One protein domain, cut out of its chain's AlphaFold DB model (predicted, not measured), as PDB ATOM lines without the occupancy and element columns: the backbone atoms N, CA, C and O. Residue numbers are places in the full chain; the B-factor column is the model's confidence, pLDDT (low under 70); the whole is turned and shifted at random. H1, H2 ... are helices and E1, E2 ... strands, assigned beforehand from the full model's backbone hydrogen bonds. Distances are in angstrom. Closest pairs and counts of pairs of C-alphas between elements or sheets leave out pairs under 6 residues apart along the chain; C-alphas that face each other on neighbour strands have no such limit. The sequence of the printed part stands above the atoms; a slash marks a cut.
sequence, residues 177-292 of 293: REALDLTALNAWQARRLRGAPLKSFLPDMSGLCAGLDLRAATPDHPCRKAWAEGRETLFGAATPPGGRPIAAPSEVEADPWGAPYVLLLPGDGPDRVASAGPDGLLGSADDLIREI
ATOM      1  N   ARG A 177     200.394 269.804 230.591       97.69
ATOM      2  CA  ARG A 177     200.425 270.087 229.146       97.69
ATOM      3  C   ARG A 177     201.117 271.408 228.828       97.69
ATOM      4  O   ARG A 177     201.934 271.443 227.917       97.69
ATOM      5  N   GLU A 178     200.833 272.459 229.592       96.31
ATOM      6  CA  GLU A 178     201.485 273.765 229.424       96.31
ATOM      7  C   GLU A 178     203.001 273.674 229.658       96.31
ATOM      8  O   GLU A 178     203.790 274.205 228.875       96.31
ATOM      9  N   ALA A 179     203.425 272.939 230.689       95.69
ATOM     10  CA  ALA A 179     204.837 272.704 230.968       95.69
ATOM     11  C   ALA A 179     205.521 271.838 229.893       95.69
ATOM     12  O   ALA A 179     206.667 272.113 229.523       95.69
ATOM     13  N   LEU A 180     204.825 270.837 229.337       97.12
ATOM     14  CA  LEU A 180     205.312 270.056 228.193       97.12
ATOM     15  C   LEU A 180     205.473 270.924 226.942       97.12
ATOM     16  O   LEU A 180     206.503 270.835 226.276       97.12
ATOM     17  N   ASP A 181     204.499 271.784 226.640       96.44
ATOM     18  CA  ASP A 181     204.571 272.723 225.518       96.44
ATOM     19  C   ASP A 181     205.745 273.692 225.674       96.44
ATOM     20  O   ASP A 181     206.515 273.903 224.731       96.44
ATOM     21  N   LEU A 182     205.931 274.237 226.879       94.38
ATOM     22  CA  LEU A 182     207.049 275.119 227.184       94.38
ATOM     23  C   LEU A 182     208.391 274.392 227.043       94.38
ATOM     24  O   LEU A 182     209.325 274.927 226.442       94.38
ATOM     25  N   THR A 183     208.494 273.171 227.564       95.19
ATOM     26  CA  THR A 183     209.713 272.361 227.462       95.19
ATOM     27  C   THR A 183     210.027 272.024 226.008       95.19
ATOM     28  O   THR A 183     211.164 272.199 225.574       95.19
ATOM     29  N   ALA A 184     209.025 271.607 225.231       96.25
ATOM     30  CA  ALA A 184     209.191 271.285 223.819       96.25
ATOM     31  C   ALA A 184     209.632 272.508 223.004       96.25
ATOM     32  O   ALA A 184     210.533 272.404 222.169       96.25
ATOM     33  N   LEU A 185     209.063 273.685 223.280       94.56
ATOM     34  CA  LEU A 185     209.475 274.932 222.640       94.56
ATOM     35  C   LEU A 185     210.935 275.281 222.959       94.56
ATOM     36  O   LEU A 185     211.691 275.625 222.048       94.56
ATOM     37  N   ASN A 186     211.353 275.171 224.223       93.38
ATOM     38  CA  ASN A 186     212.738 275.435 224.624       93.38
ATOM     39  C   ASN A 186     213.710 274.404 224.032       93.38
ATOM     40  O   ASN A 186     214.799 274.770 223.597       93.38
ATOM     41  N   ALA A 187     213.303 273.139 223.923       94.88
ATOM     42  CA  ALA A 187     214.068 272.108 223.229       94.88
ATOM     43  C   ALA A 187     214.257 272.427 221.744       94.88
ATOM     44  O   ALA A 187     215.389 272.416 221.252       94.88
ATOM     45  N   TRP A 188     213.196 272.822 221.041       95.12
ATOM     46  CA  TRP A 188     213.310 273.284 219.658       95.12
ATOM     47  C   TRP A 188     214.240 274.500 219.526       95.12
ATOM     48  O   TRP A 188     215.105 274.527 218.645       95.12
ATOM     49  N   GLN A 189     214.116 275.492 220.417       93.25
ATOM     50  CA  GLN A 189     214.992 276.669 220.419       93.25
ATOM     51  C   GLN A 189     216.456 276.288 220.655       93.25
ATOM     52  O   GLN A 189     217.323 276.725 219.899       93.25
ATOM     53  N   ALA A 190     216.740 275.434 221.640       91.94
ATOM     54  CA  ALA A 190     218.087 274.952 221.932       91.94
ATOM     55  C   ALA A 190     218.692 274.204 220.732       91.94
ATOM     56  O   ALA A 190     219.839 274.463 220.357       91.94
ATOM     57  N   ARG A 191     217.903 273.337 220.078       93.88
ATOM     58  CA  ARG A 191     218.292 272.632 218.846       93.88
ATOM     59  C   ARG A 191     218.656 273.616 217.734       93.88
ATOM     60  O   ARG A 191     219.710 273.493 217.110       93.88
ATOM     61  N   ARG A 192     217.811 274.630 217.522       93.75
ATOM     62  CA  ARG A 192     218.005 275.654 216.490       93.75
ATOM     63  C   ARG A 192     219.228 276.532 216.754       93.75
ATOM     64  O   ARG A 192     219.975 276.804 215.822       93.75
ATOM     65  N   LEU A 193     219.435 276.964 217.998       90.44
ATOM     66  CA  LEU A 193     220.557 277.827 218.384       90.44
ATOM     67  C   LEU A 193     221.903 277.103 218.293       90.44
ATOM     68  O   LEU A 193     222.891 277.707 217.885       90.44
ATOM     69  N   ARG A 194     221.948 275.815 218.650       91.06
ATOM     70  CA  ARG A 194     223.182 275.018 218.585       91.06
ATOM     71  C   ARG A 194     223.480 274.459 217.196       91.06
ATOM     72  O   ARG A 194     224.620 274.086 216.942       91.06
ATOM     73  N   GLY A 195     222.480 274.373 216.315       93.25
ATOM     74  CA  GLY A 195     222.643 273.786 214.981       93.25
ATOM     75  C   GLY A 195     223.012 272.296 215.013       93.25
ATOM     76  O   GLY A 195     223.634 271.801 214.078       93.25
ATOM     77  N   ALA A 196     222.660 271.593 216.091       93.06
ATOM     78  CA  ALA A 196     222.991 270.191 216.334       93.06
ATOM     79  C   ALA A 196     221.754 269.442 216.866       93.06
ATOM     80  O   ALA A 196     220.898 270.072 217.494       93.06
ATOM     81  N   PRO A 197     221.626 268.122 216.631       94.69
ATOM     82  CA  PRO A 197     220.503 267.340 217.151       94.69
ATOM     83  C   PRO A 197     220.530 267.291 218.686       94.69
ATOM     84  O   PRO A 197     221.604 267.247 219.278       94.69
ATOM     85  N   LEU A 198     219.360 267.245 219.338       94.81
ATOM     86  CA  LEU A 198     219.263 267.271 220.808       94.81
ATOM     87  C   LEU A 198     220.098 266.171 221.468       94.81
ATOM     88  O   LEU A 198     220.843 266.445 222.407       94.81
ATOM     89  N   LYS A 199     220.064 264.954 220.910       95.56
ATOM     90  CA  LYS A 199     220.827 263.797 221.406       95.56
ATOM     91  C   LYS A 199     222.345 263.992 221.453       95.56
ATOM     92  O   LYS A 199     223.031 263.212 222.102       95.56
ATOM     93  N   SER A 200     222.902 264.988 220.754       94.94
ATOM     94  CA  SER A 200     224.347 265.249 220.811       94.94
ATOM     95  C   SER A 200     224.762 266.060 222.039       94.94
ATOM     96  O   SER A 200     225.957 266.204 222.282       94.94
ATOM     97  N   PHE A 201     223.811 266.647 222.771       94.00
ATOM     98  CA  PHE A 201     224.105 267.482 223.939       94.00
ATOM     99  C   PHE A 201     223.111 267.339 225.100       94.00
ATOM    100  O   PHE A 201     223.305 267.983 226.129       94.00
ATOM    101  N   LEU A 202     222.075 266.517 224.953       95.19
ATOM    102  CA  LEU A 202     221.157 266.106 226.010       95.19
ATOM    103  C   LEU A 202     221.149 264.576 226.104       95.19
ATOM    104  O   LEU A 202     221.228 263.911 225.066       95.19
ATOM    105  N   PRO A 203     221.044 264.009 227.317       94.12
ATOM    106  CA  PRO A 203     220.921 262.570 227.486       94.12
ATOM    107  C   PRO A 203     219.555 262.080 226.990       94.12
ATOM    108  O   PRO A 203     218.529 262.689 227.293       94.12
ATOM    109  N   ASP A 204     219.533 260.956 226.270       95.25
ATOM    110  CA  ASP A 204     218.290 260.205 226.071       95.25
ATOM    111  C   ASP A 204     217.915 259.512 227.384       95.25
ATOM    112  O   ASP A 204     218.718 258.792 227.984       95.25
ATOM    113  N   MET A 205     216.690 259.745 227.843       96.19
ATOM    114  CA  MET A 205     216.215 259.254 229.131       96.19
ATOM    115  C   MET A 205     215.350 257.995 229.008       96.19
ATOM    116  O   MET A 205     214.981 257.418 230.032       96.19
ATOM    117  N   SER A 206     215.068 257.536 227.782       89.38
ATOM    118  CA  SER A 206     214.201 256.382 227.509       89.38
ATOM    119  C   SER A 206     214.583 255.136 228.326       89.38
ATOM    120  O   SER A 206     213.734 254.551 228.994       89.38
ATOM    121  N   GLY A 207     215.869 254.774 228.364       91.38
ATOM    122  CA  GLY A 207     216.363 253.623 229.131       91.38
ATOM    123  C   GLY A 207     216.542 253.877 230.632       91.38
ATOM    124  O   GLY A 207     216.466 252.940 231.420       91.38
ATOM    125  N   LEU A 208     216.766 255.129 231.047       92.62
ATOM    126  CA  LEU A 208     217.033 255.486 232.450       92.62
ATOM    127  C   LEU A 208     215.768 255.501 233.315       92.62
ATOM    128  O   LEU A 208     215.854 255.373 234.538       92.62
ATOM    129  N   CYS A 209     214.618 255.724 232.683       94.25
ATOM    130  CA  CYS A 209     213.341 255.948 233.352       94.25
ATOM    131  C   CYS A 209     212.333 254.805 233.113       94.25
ATOM    132  O   CYS A 209     211.269 254.797 233.727       94.25
ATOM    133  N   ALA A 210     212.642 253.848 232.232       91.06
ATOM    134  CA  ALA A 210     211.727 252.774 231.858       91.06
ATOM    135  C   ALA A 210     211.386 251.842 233.034       91.06
ATOM    136  O   ALA A 210     212.272 251.341 233.726       91.06
ATOM    137  N   GLY A 211     210.091 251.556 233.210       89.50
ATOM    138  CA  GLY A 211     209.597 250.575 234.184       89.50
ATOM    139  C   GLY A 211     209.695 251.005 235.651       89.50
ATOM    140  O   GLY A 211     209.599 250.155 236.536       89.50
ATOM    141  N   LEU A 212     209.900 252.297 235.922       92.25
ATOM    142  CA  LEU A 212     210.043 252.852 237.269       92.25
ATOM    143  C   LEU A 212     208.891 253.807 237.596       92.25
ATOM    144  O   LEU A 212     208.468 254.569 236.731       92.25
ATOM    145  N   ASP A 213     208.440 253.820 238.858       96.38
ATOM    146  CA  ASP A 213     207.587 254.904 239.369       96.38
ATOM    147  C   ASP A 213     208.460 256.137 239.619       96.38
ATOM    148  O   ASP A 213     209.199 256.241 240.607       96.38
ATOM    149  N   LEU A 214     208.386 257.080 238.688       95.19
ATOM    150  CA  LEU A 214     209.216 258.275 238.670       95.19
ATOM    151  C   LEU A 214     208.854 259.265 239.785       95.19
ATOM    152  O   LEU A 214     209.691 260.093 240.155       95.19
ATOM    153  N   ARG A 215     207.663 259.155 240.390       95.69
ATOM    154  CA  ARG A 215     207.277 259.963 241.562       95.69
ATOM    155  C   ARG A 215     208.046 259.505 242.795       95.69
ATOM    156  O   ARG A 215     208.512 260.334 243.573       95.69
ATOM    157  N   ALA A 216     208.230 258.193 242.930       95.06
ATOM    158  CA  ALA A 216     208.961 257.572 244.031       95.06
ATOM    159  C   ALA A 216     210.490 257.619 243.858       95.06
ATOM    160  O   ALA A 216     211.224 257.358 244.815       95.06
ATOM    161  N   ALA A 217     210.989 257.956 242.664       93.31
ATOM    162  CA  ALA A 217     212.419 258.094 242.414       93.31
ATOM    163  C   ALA A 217     213.043 259.130 243.366       93.31
ATOM    164  O   ALA A 217     212.559 260.258 243.476       93.31
ATOM    165  N   THR A 218     214.137 258.765 244.036       94.44
ATOM    166  CA  THR A 218     214.864 259.679 244.927       94.44
ATOM    167  C   THR A 218     215.516 260.817 244.132       94.44
ATOM    168  O   THR A 218     215.789 260.643 242.942       94.44
ATOM    169  N   PRO A 219     215.823 261.974 244.752       91.50
ATOM    170  CA  PRO A 219     216.500 263.083 244.069       91.50
ATOM    171  C   PRO A 219     217.812 262.679 243.377       91.50
ATOM    172  O   PRO A 219     218.159 263.230 242.337       91.50
ATOM    173  N   ASP A 220     218.510 261.679 243.920       93.88
ATOM    174  CA  ASP A 220     219.763 261.162 243.370       93.88
ATOM    175  C   ASP A 220     219.606 260.156 242.225       93.88
ATOM    176  O   ASP A 220     220.616 259.747 241.643       93.88
ATOM    177  N   HIS A 221     218.375 259.753 241.903       95.50
ATOM    178  CA  HIS A 221     218.095 258.772 240.864       95.50
ATOM    179  C   HIS A 221     218.573 259.272 239.485       95.50
ATOM    180  O   HIS A 221     218.307 260.430 239.142       95.50
ATOM    181  N   PRO A 222     219.205 258.419 238.648       95.75
ATOM    182  CA  PRO A 222     219.753 258.826 237.350       95.75
ATOM    183  C   PRO A 222     218.757 259.568 236.453       95.75
ATOM    184  O   PRO A 222     219.106 260.585 235.868       95.75
ATOM    185  N   CYS A 223     217.499 259.116 236.410       95.31
ATOM    186  CA  CYS A 223     216.431 259.788 235.663       95.31
ATOM    187  C   CYS A 223     216.197 261.246 236.130       95.31
ATOM    188  O   CYS A 223     216.139 262.155 235.306       95.31
ATOM    189  N   ARG A 224     216.125 261.510 237.446       95.50
ATOM    190  CA  ARG A 224     215.916 262.876 237.973       95.50
ATOM    191  C   ARG A 224     217.130 263.772 237.746       95.50
ATOM    192  O   ARG A 224     216.956 264.940 237.411       95.50
ATOM    193  N   LYS A 225     218.341 263.228 237.893       95.88
ATOM    194  CA  LYS A 225     219.585 263.953 237.597       95.88
ATOM    195  C   LYS A 225     219.683 264.328 236.122       95.88
ATOM    196  O   LYS A 225     219.901 265.494 235.818       95.88
ATOM    197  N   ALA A 226     219.420 263.374 235.228       96.06
ATOM    198  CA  ALA A 226     219.390 263.615 233.789       96.06
ATOM    199  C   ALA A 226     218.354 264.686 233.414       96.06
ATOM    200  O   ALA A 226     218.656 265.567 232.609       96.06
ATOM    201  N   TRP A 227     217.169 264.667 234.039       96.50
ATOM    202  CA  TRP A 227     216.181 265.729 233.854       96.50
ATOM    203  C   TRP A 227     216.690 267.087 234.337       96.50
ATOM    204  O   TRP A 227     216.616 268.056 233.590       96.50
ATOM    205  N   ALA A 228     217.229 267.175 235.554       94.25
ATOM    206  CA  ALA A 228     217.732 268.431 236.104       94.25
ATOM    207  C   ALA A 228     218.836 269.038 235.218       94.25
ATOM    208  O   ALA A 228     218.770 270.215 234.869       94.25
ATOM    209  N   GLU A 229     219.803 268.227 234.781       92.81
ATOM    210  CA  GLU A 229     220.872 268.641 233.862       92.81
ATOM    211  C   GLU A 229     220.327 269.061 232.489       92.81
ATOM    212  O   GLU A 229     220.730 270.087 231.926       92.81
ATOM    213  N   GLY A 230     219.379 268.287 231.952       94.31
ATOM    214  CA  GLY A 230     218.726 268.581 230.684       94.31
ATOM    215  C   GLY A 230     217.930 269.882 230.736       94.31
ATOM    216  O   GLY A 230     218.060 270.717 229.846       94.31
ATOM    217  N   ARG A 231     217.178 270.107 231.816       94.31
ATOM    218  CA  ARG A 231     216.411 271.328 232.081       94.31
ATOM    219  C   ARG A 231     217.317 272.556 232.109       94.31
ATOM    220  O   ARG A 231     217.059 273.505 231.375       94.31
ATOM    221  N   GLU A 232     218.404 272.534 232.881       90.62
ATOM    222  CA  GLU A 232     219.361 273.653 232.901       90.62
ATOM    223  C   GLU A 232     219.960 273.908 231.510       90.62
ATOM    224  O   GLU A 232     220.114 275.052 231.085       90.62
ATOM    225  N   THR A 233     220.234 272.845 230.752       90.75
ATOM    226  CA  THR A 233     220.749 272.962 229.383       90.75
ATOM    227  C   THR A 233     219.722 273.578 228.429       90.75
ATOM    228  O   THR A 233     220.087 274.417 227.607       90.75
ATOM    229  N   LEU A 234     218.450 273.188 228.532       91.75
ATOM    230  CA  LEU A 234     217.360 273.668 227.681       91.75
ATOM    231  C   LEU A 234     217.030 275.139 227.936       91.75
ATOM    232  O   LEU A 234     217.017 275.938 227.001       91.75
ATOM    233  N   PHE A 235     216.808 275.503 229.197       86.56
ATOM    234  CA  PHE A 235     216.418 276.862 229.578       86.56
ATOM    235  C   PHE A 235     217.626 277.813 229.633       86.56
ATOM    236  O   PHE A 235     217.514 278.989 229.286       86.56
ATOM    237  N   GLY A 236     218.818 277.296 229.942       79.31
ATOM    238  CA  GLY A 236     220.071 278.047 229.871       79.31
ATOM    239  C   GLY A 236     220.553 278.315 228.441       79.31
ATOM    240  O   GLY A 236     221.190 279.341 228.193       79.31
ATOM    241  N   ALA A 237     220.226 277.461 227.461       63.34
ATOM    242  CA  ALA A 237     220.586 277.694 226.055       63.34
ATOM    243  C   ALA A 237     219.883 278.918 225.443       63.34
ATOM    244  O   ALA A 237     220.396 279.488 224.483       63.34
ATOM    245  N   ALA A 238     218.758 279.354 226.014       60.03
ATOM    246  CA  ALA A 238     218.029 280.544 225.580       60.03
ATOM    247  C   ALA A 238     218.658 281.869 226.065       60.03
ATOM    248  O   ALA A 238     218.052 282.927 225.898       60.03
ATOM    249  N   THR A 239     219.860 281.845 226.659       58.56
ATOM    250  CA  THR A 239     220.540 283.064 227.120       58.56
ATOM    251  C   THR A 239     220.843 283.988 225.928       58.56
ATOM    252  O   THR A 239     221.644 283.618 225.065       58.56
ATOM    253  N   PRO A 240     220.258 285.198 225.850       57.66
ATOM    254  CA  PRO A 240     220.597 286.147 224.795       57.66
ATOM    255  C   PRO A 240     222.053 286.629 224.950       57.66
ATOM    256  O   PRO A 240     222.588 286.613 226.063       57.66
ATOM    257  N   PRO A 241     222.713 287.093 223.871       54.34
ATOM    258  CA  PRO A 241     224.087 287.585 223.947       54.34
ATOM    259  C   PRO A 241     224.219 288.692 225.008       54.34
ATOM    260  O   PRO A 241     223.567 289.729 224.907       54.34
ATOM    261  N   GLY A 242     225.049 288.465 226.034       64.19
ATOM    262  CA  GLY A 242     225.266 289.403 227.149       64.19
ATOM    263  C   GLY A 242     224.250 289.323 228.302       64.19
ATOM    264  O   GLY A 242     224.338 290.116 229.237       64.19
ATOM    265  N   GLY A 243     223.295 288.388 228.255       66.12
ATOM    266  CA  GLY A 243     222.297 288.165 229.304       66.12
ATOM    267  C   GLY A 243     222.723 287.162 230.382       66.12
ATOM    268  O   GLY A 243     223.740 286.481 230.269       66.12
ATOM    269  N   ARG A 244     221.911 287.060 231.442       69.06
ATOM    270  CA  ARG A 244     221.985 285.963 232.419       69.06
ATOM    271  C   ARG A 244     221.132 284.781 231.939       69.06
ATOM    272  O   ARG A 244     220.116 285.035 231.290       69.06
ATOM    273  N   PRO A 245     221.495 283.534 232.284       67.44
ATOM    274  CA  PRO A 245     220.645 282.376 232.040       67.44
ATOM    275  C   PRO A 245     219.249 282.586 232.616       67.44
ATOM    276  O   PRO A 245     219.102 283.070 233.742       67.44
ATOM    277  N   ILE A 246     218.232 282.237 231.832       71.94
ATOM    278  CA  ILE A 246     216.852 282.229 232.301       71.94
ATOM    279  C   ILE A 246     216.679 280.932 233.087       71.94
ATOM    280  O   ILE A 246     216.817 279.845 232.530       71.94
ATOM    281  N   ALA A 247     216.423 281.049 234.390       78.94
ATOM    282  CA  ALA A 247     216.087 279.892 235.208       78.94
ATOM    283  C   ALA A 247     214.797 279.253 234.679       78.94
ATOM    284  O   ALA A 247     213.862 279.962 234.293       78.94
ATOM    285  N   ALA A 248     214.746 277.923 234.666       82.38
ATOM    286  CA  ALA A 248     213.525 277.216 234.314       82.38
ATOM    287  C   ALA A 248     212.394 277.609 235.286       82.38
ATOM    288  O   ALA A 248     212.645 277.714 236.491       82.38
ATOM    289  N   PRO A 249     211.160 277.829 234.801       85.88
ATOM    290  CA  PRO A 249     210.020 278.059 235.679       85.88
ATOM    291  C   PRO A 249     209.796 276.878 236.624       85.88
ATOM    292  O   PRO A 249     210.094 275.729 236.284       85.88
ATOM    293  N   SER A 250     209.229 277.156 237.798       85.19
ATOM    294  CA  SER A 250     208.954 276.141 238.824       85.19
ATOM    295  C   SER A 250     208.050 275.000 238.329       85.19
ATOM    296  O   SER A 250     208.130 273.865 238.783       85.19
ATOM    297  N   GLU A 251     207.201 275.284 237.350       85.31
ATOM    298  CA  GLU A 251     206.263 274.350 236.729       85.31
ATOM    299  C   GLU A 251     206.969 273.276 235.880       85.31
ATOM    300  O   GLU A 251     206.368 272.268 235.511       85.31
ATOM    301  N   VAL A 252     208.252 273.491 235.571       90.19
ATOM    302  CA  VAL A 252     209.086 272.600 234.758       90.19
ATOM    303  C   VAL A 252     210.081 271.815 235.627       90.19
ATOM    304  O   VAL A 252     210.839 270.991 235.125       90.19
ATOM    305  N   GLU A 253     210.108 272.012 236.950       92.62
ATOM    306  CA  GLU A 253     210.987 271.210 237.816       92.62
ATOM    307  C   GLU A 253     210.561 269.745 237.864       92.62
ATOM    308  O   GLU A 253     211.389 268.841 237.739       92.62
ATOM    309  N   ALA A 254     209.262 269.527 238.005       95.50
ATOM    310  CA  ALA A 254     208.609 268.236 237.993       95.50
ATOM    311  C   ALA A 254     207.193 268.423 237.450       95.50
ATOM    312  O   ALA A 254     206.658 269.534 237.438       95.50
ATOM    313  N   ASP A 255     206.578 267.332 237.016       96.88
ATOM    314  CA  ASP A 255     205.165 267.343 236.698       96.88
ATOM    315  C   ASP A 255     204.304 267.547 237.961       96.88
ATOM    316  O   ASP A 255     204.791 267.448 239.096       96.88
ATOM    317  N   PRO A 256     203.002 267.837 237.810       97.25
ATOM    318  CA  PRO A 256     202.127 268.105 238.951       97.25
ATOM    319  C   PRO A 256     201.909 266.918 239.904       97.25
ATOM    320  O   PRO A 256     201.279 267.093 240.955       97.25
ATOM    321  N   TRP A 257     202.395 265.722 239.554       96.94
ATOM    322  CA  TRP A 257     202.399 264.528 240.405       96.94
ATOM    323  C   TRP A 257     203.777 264.252 241.024       96.94
ATOM    324  O   TRP A 257     203.921 263.314 241.809       96.94
ATOM    325  N   GLY A 258     204.765 265.105 240.744       96.06
ATOM    326  CA  GLY A 258     206.098 265.090 241.335       96.06
ATOM    327  C   GLY A 258     207.120 264.240 240.580       96.06
ATOM    328  O   GLY A 258     208.251 264.116 241.061       96.06
ATOM    329  N   ALA A 259     206.774 263.659 239.429       96.94
ATOM    330  CA  ALA A 259     207.729 262.948 238.584       96.94
ATOM    331  C   ALA A 259     208.546 263.938 237.726       96.94
ATOM    332  O   ALA A 259     208.033 264.984 237.331       96.94
ATOM    333  N   PRO A 260     209.833 263.669 237.441       97.19
ATOM    334  CA  PRO A 260     210.567 264.426 236.431       97.19
ATOM    335  C   PRO A 260     209.915 264.272 235.050       97.19
ATOM    336  O   PRO A 260     209.373 263.213 234.729       97.19
ATOM    337  N   TYR A 261     210.046 265.295 234.206       97.69
ATOM    338  CA  TYR A 261     209.797 265.119 232.777       97.69
ATOM    339  C   TYR A 261     210.912 264.266 232.156       97.69
ATOM    340  O   TYR A 261     212.042 264.223 232.649       97.69
ATOM    341  N   VAL A 262     210.592 263.579 231.063       97.69
ATOM    342  CA  VAL A 262     211.491 262.636 230.395       97.69
ATOM    343  C   VAL A 262     211.714 263.079 228.955       97.69
ATOM    344  O   VAL A 262     210.762 263.222 228.189       97.69
ATOM    345  N   LEU A 263     212.976 263.277 228.575       97.44
ATOM    346  CA  LEU A 263     213.369 263.516 227.187       97.44
ATOM    347  C   LEU A 263     213.545 262.177 226.469       97.44
ATOM    348  O   LEU A 263     214.400 261.373 226.836       97.44
ATOM    349  N   LEU A 264     212.731 261.949 225.443       97.00
ATOM    350  CA  LEU A 264     212.776 260.766 224.593       97.00
ATOM    351  C   LEU A 264     213.420 261.176 223.272       97.00
ATOM    352  O   LEU A 264     212.787 261.842 222.449       97.00
ATOM    353  N   LEU A 265     214.686 260.808 223.089       95.94
ATOM    354  CA  LEU A 265     215.505 261.250 221.956       95.94
ATOM    355  C   LEU A 265     215.899 260.037 221.102       95.94
ATOM    356  O   LEU A 265     217.066 259.629 221.111       95.94
ATOM    357  N   PRO A 266     214.934 259.403 220.407       91.75
ATOM    358  CA  PRO A 266     215.202 258.174 219.681       91.75
ATOM    359  C   PRO A 266     216.248 258.397 218.580       91.75
ATOM    360  O   PRO A 266     216.392 259.481 218.013       91.75
ATOM    361  N   GLY A 267     216.998 257.340 218.255       85.31
ATOM    362  CA  GLY A 267     217.970 257.376 217.161       85.31
ATOM    363  C   GLY A 267     217.324 257.758 215.826       85.31
ATOM    364  O   GLY A 267     217.888 258.597 215.116       85.31
ATOM    365  N   ASP A 268     216.135 257.193 215.592       83.62
ATOM    366  CA  ASP A 268     215.250 257.405 214.451       83.62
ATOM    367  C   ASP A 268     213.859 257.843 214.944       83.62
ATOM    368  O   ASP A 268     213.260 257.185 215.796       83.62
ATOM    369  N   GLY A 269     213.323 258.932 214.387       90.00
ATOM    370  CA  GLY A 269     211.998 259.464 214.729       90.00
ATOM    371  C   GLY A 269     212.032 260.868 215.345       90.00
ATOM    372  O   GLY A 269     213.100 261.475 215.434       90.00
ATOM    373  N   PRO A 270     210.862 261.422 215.714       94.81
ATOM    374  CA  PRO A 270     210.787 262.738 216.332       94.81
ATOM    375  C   PRO A 270     211.295 262.697 217.778       94.81
ATOM    376  O   PRO A 270     210.969 261.776 218.529       94.81
ATOM    377  N   ASP A 271     212.037 263.731 218.172       97.44
ATOM    378  CA  ASP A 271     212.359 264.001 219.573       97.44
ATOM    379  C   ASP A 271     211.057 264.316 220.333       97.44
ATOM    380  O   ASP A 271     210.162 264.990 219.810       97.44
ATOM    381  N   ARG A 272     210.922 263.837 221.571       97.69
ATOM    382  CA  ARG A 272     209.718 264.044 222.388       97.69
ATOM    383  C   ARG A 272     210.077 264.381 223.827       97.69
ATOM    384  O   ARG A 272     211.133 264.005 224.327       97.69
ATOM    385  N   VAL A 273     209.156 265.049 224.505       97.81
ATOM    386  CA  VAL A 273     209.148 265.185 225.962       97.81
ATOM    387  C   VAL A 273     207.888 264.523 226.507       97.81
ATOM    388  O   VAL A 273     206.812 264.651 225.919       97.81
ATOM    389  N   ALA A 274     208.027 263.796 227.609       97.75
ATOM    390  CA  ALA A 274     206.935 263.089 228.262       97.75
ATOM    391  C   ALA A 274     206.824 263.458 229.747       97.75
ATOM    392  O   ALA A 274     207.832 263.691 230.415       97.75
ATOM    393  N   SER A 275     205.598 263.482 230.264       98.00
ATOM    394  CA  SER A 275     205.290 263.348 231.692       98.00
ATOM    395  C   SER A 275     204.689 261.966 231.901       98.00
ATOM    396  O   SER A 275     203.860 261.539 231.099       98.00
ATOM    397  N   ALA A 276     205.092 261.300 232.984       97.12
ATOM    398  CA  ALA A 276     204.585 259.980 233.357       97.12
ATOM    399  C   ALA A 276     203.182 260.028 233.991       97.12
ATOM    400  O   ALA A 276     202.697 259.028 234.506       97.12
ATOM    401  N   GLY A 277     202.542 261.201 234.008       97.44
ATOM    402  CA  GLY A 277     201.148 261.348 234.393       97.44
ATOM    403  C   GLY A 277     200.835 260.996 235.855       97.44
ATOM    404  O   GLY A 277     201.719 260.932 236.718       97.44
ATOM    405  N   PRO A 278     199.539 260.802 236.164       97.06
ATOM    406  CA  PRO A 278     199.074 260.459 237.500       97.06
ATOM    407  C   PRO A 278     199.686 259.205 238.109       97.06
ATOM    408  O   PRO A 278     199.894 259.195 239.324       97.06
ATOM    409  N   ASP A 279     199.940 258.157 237.324       96.69
ATOM    410  CA  ASP A 279     200.460 256.883 237.827       96.69
ATOM    411  C   ASP A 279     201.982 256.886 238.023       96.69
ATOM    412  O   ASP A 279     202.494 256.079 238.802       96.69
ATOM    413  N   GLY A 280     202.686 257.848 237.418       96.62
ATOM    414  CA  GLY A 280     204.129 258.017 237.536       96.62
ATOM    415  C   GLY A 280     204.933 256.979 236.757       96.62
ATOM    416  O   GLY A 280     206.152 256.924 236.937       96.62
ATOM    417  N   LEU A 281     204.285 256.163 235.924       96.69
ATOM    418  CA  LEU A 281     204.912 255.070 235.189       96.69
ATOM    419  C   LEU A 281     205.058 255.442 233.716       96.69
ATOM    420  O   LEU A 281     204.088 255.448 232.971       96.69
ATOM    421  N   LEU A 282     206.296 255.659 233.277       95.00
ATOM    422  CA  LEU A 282     206.568 255.914 231.866       95.00
ATOM    423  C   LEU A 282     206.226 254.681 231.008       95.00
ATOM    424  O   LEU A 282     206.652 253.560 231.304       95.00
ATOM    425  N   GLY A 283     205.522 254.910 229.905       93.44
ATOM    426  CA  GLY A 283     204.985 253.904 228.991       93.44
ATOM    427  C   GLY A 283     203.551 253.480 229.316       93.44
ATOM    428  O   GLY A 283     203.055 252.531 228.700       93.44
ATOM    429  N   SER A 284     202.894 254.128 230.281       95.75
ATOM    430  CA  SER A 284     201.504 253.850 230.639       95.75
ATOM    431  C   SER A 284     200.516 254.587 229.722       95.75
ATOM    432  O   SER A 284     200.883 255.380 228.856       95.75
ATOM    433  N   ALA A 285     199.220 254.313 229.900       96.44
ATOM    434  CA  ALA A 285     198.160 255.046 229.204       96.44
ATOM    435  C   ALA A 285     197.988 256.490 229.718       96.44
ATOM    436  O   ALA A 285     197.314 257.289 229.066       96.44
ATOM    437  N   ASP A 286     198.583 256.800 230.872       96.25
ATOM    438  CA  ASP A 286     198.511 258.094 231.545       96.25
ATOM    439  C   ASP A 286     199.620 259.058 231.090       96.25
ATOM    440  O   ASP A 286     199.579 260.249 231.419       96.25
ATOM    441  N   ASP A 287     200.570 258.567 230.288       97.12
ATOM    442  CA  ASP A 287     201.644 259.364 229.714       97.12
ATOM    443  C   ASP A 287     201.107 260.539 228.889       97.12
ATOM    444  O   ASP A 287     200.331 260.398 227.935       97.12
ATOM    445  N   LEU A 288     201.618 261.728 229.197       98.06
ATOM    446  CA  LEU A 288     201.408 262.920 228.390       98.06
ATOM    447  C   LEU A 288     202.657 263.170 227.558       98.06
ATOM    448  O   LEU A 288     203.705 263.522 228.096       98.06
ATOM    449  N   ILE A 289     202.542 263.016 226.240       97.88
ATOM    450  CA  ILE A 289     203.671 263.123 225.314       97.88
ATOM    451  C   ILE A 289     203.485 264.333 224.401       97.88
ATOM    452  O   ILE A 289     202.427 264.519 223.794       97.88
ATOM    453  N   ARG A 290     204.543 265.131 224.262       98.19
ATOM    454  CA  ARG A 290     204.621 266.240 223.315       98.19
ATOM    455  C   ARG A 290     205.816 266.056 222.389       98.19
ATOM    456  O   ARG A 290     206.943 265.874 222.842       98.19
ATOM    457  N   GLU A 291     205.564 266.108 221.086       98.00
ATOM    458  CA  GLU A 291     206.633 266.098 220.087       98.00
ATOM    459  C   GLU A 291     207.348 267.449 220.055       98.00
ATOM    460  O   GLU A 291     206.725 268.504 220.197       98.00
ATOM    461  N   ILE A 292     208.665 267.399 219.879       96.94
ATOM    462  CA  ILE A 292     209.518 268.572 219.745       96.94
ATOM    463  C   ILE A 292     209.627 268.875 218.243       96.94
ATOM    464  O   ILE A 292     210.172 268.044 217.507       96.94
TER     465      ILE A 292
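This is residues 177 to 292 of the 293 residues of an uncharacterized protein of Desulfovibrio sp. FSS-1 (UniProt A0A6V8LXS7). A small three-stranded sheet has long H1 over one face; H3 meets H1 steeply and, like short H2, grazes the sheet. The printed part has 116 residues, under half in three named helices, then three named strands: mixed class, antiparallel meander E1 E2 E3, each strand beside the one before. It is compact, radius of gyration of the C-alphas 13.4 A, spanning 41 by 31 by 25 A.

Start at H1, residues 177 to 194, on the sheet of E1, 262 to 264, E2, 272 to 275, and E3, 288 to 291. Its height is 8.6 A, over E2 and E3; C-alphas 180 and 290 are closest to E3, 6.2 A. H2, residues 206 to 209, and H3, 222 to 236, only graze the sheet. H1 touches H3, closest C-alphas 187 and 234, 5.8 A, at a steep tilt of 65 degrees. In hairpins E1-E2 and E2-E3, find N 262 and O 274, 2.8 A, and N 273 and O 290, 2.9 A. Every O i to N i+4 pair in H1 and H3 is within hydrogen-bond range; H2 is too short for one.

From C-alpha 177 at (200.425, 270.087, 229.146), H1 runs 25.6 A; H3 runs 20.6 A; E3 ends at C-alpha 291, (206.633, 266.098, 220.087).

The printed part has no cut. H3 to E1 is a long link; residues 237 to 245 are under pLDDT 70.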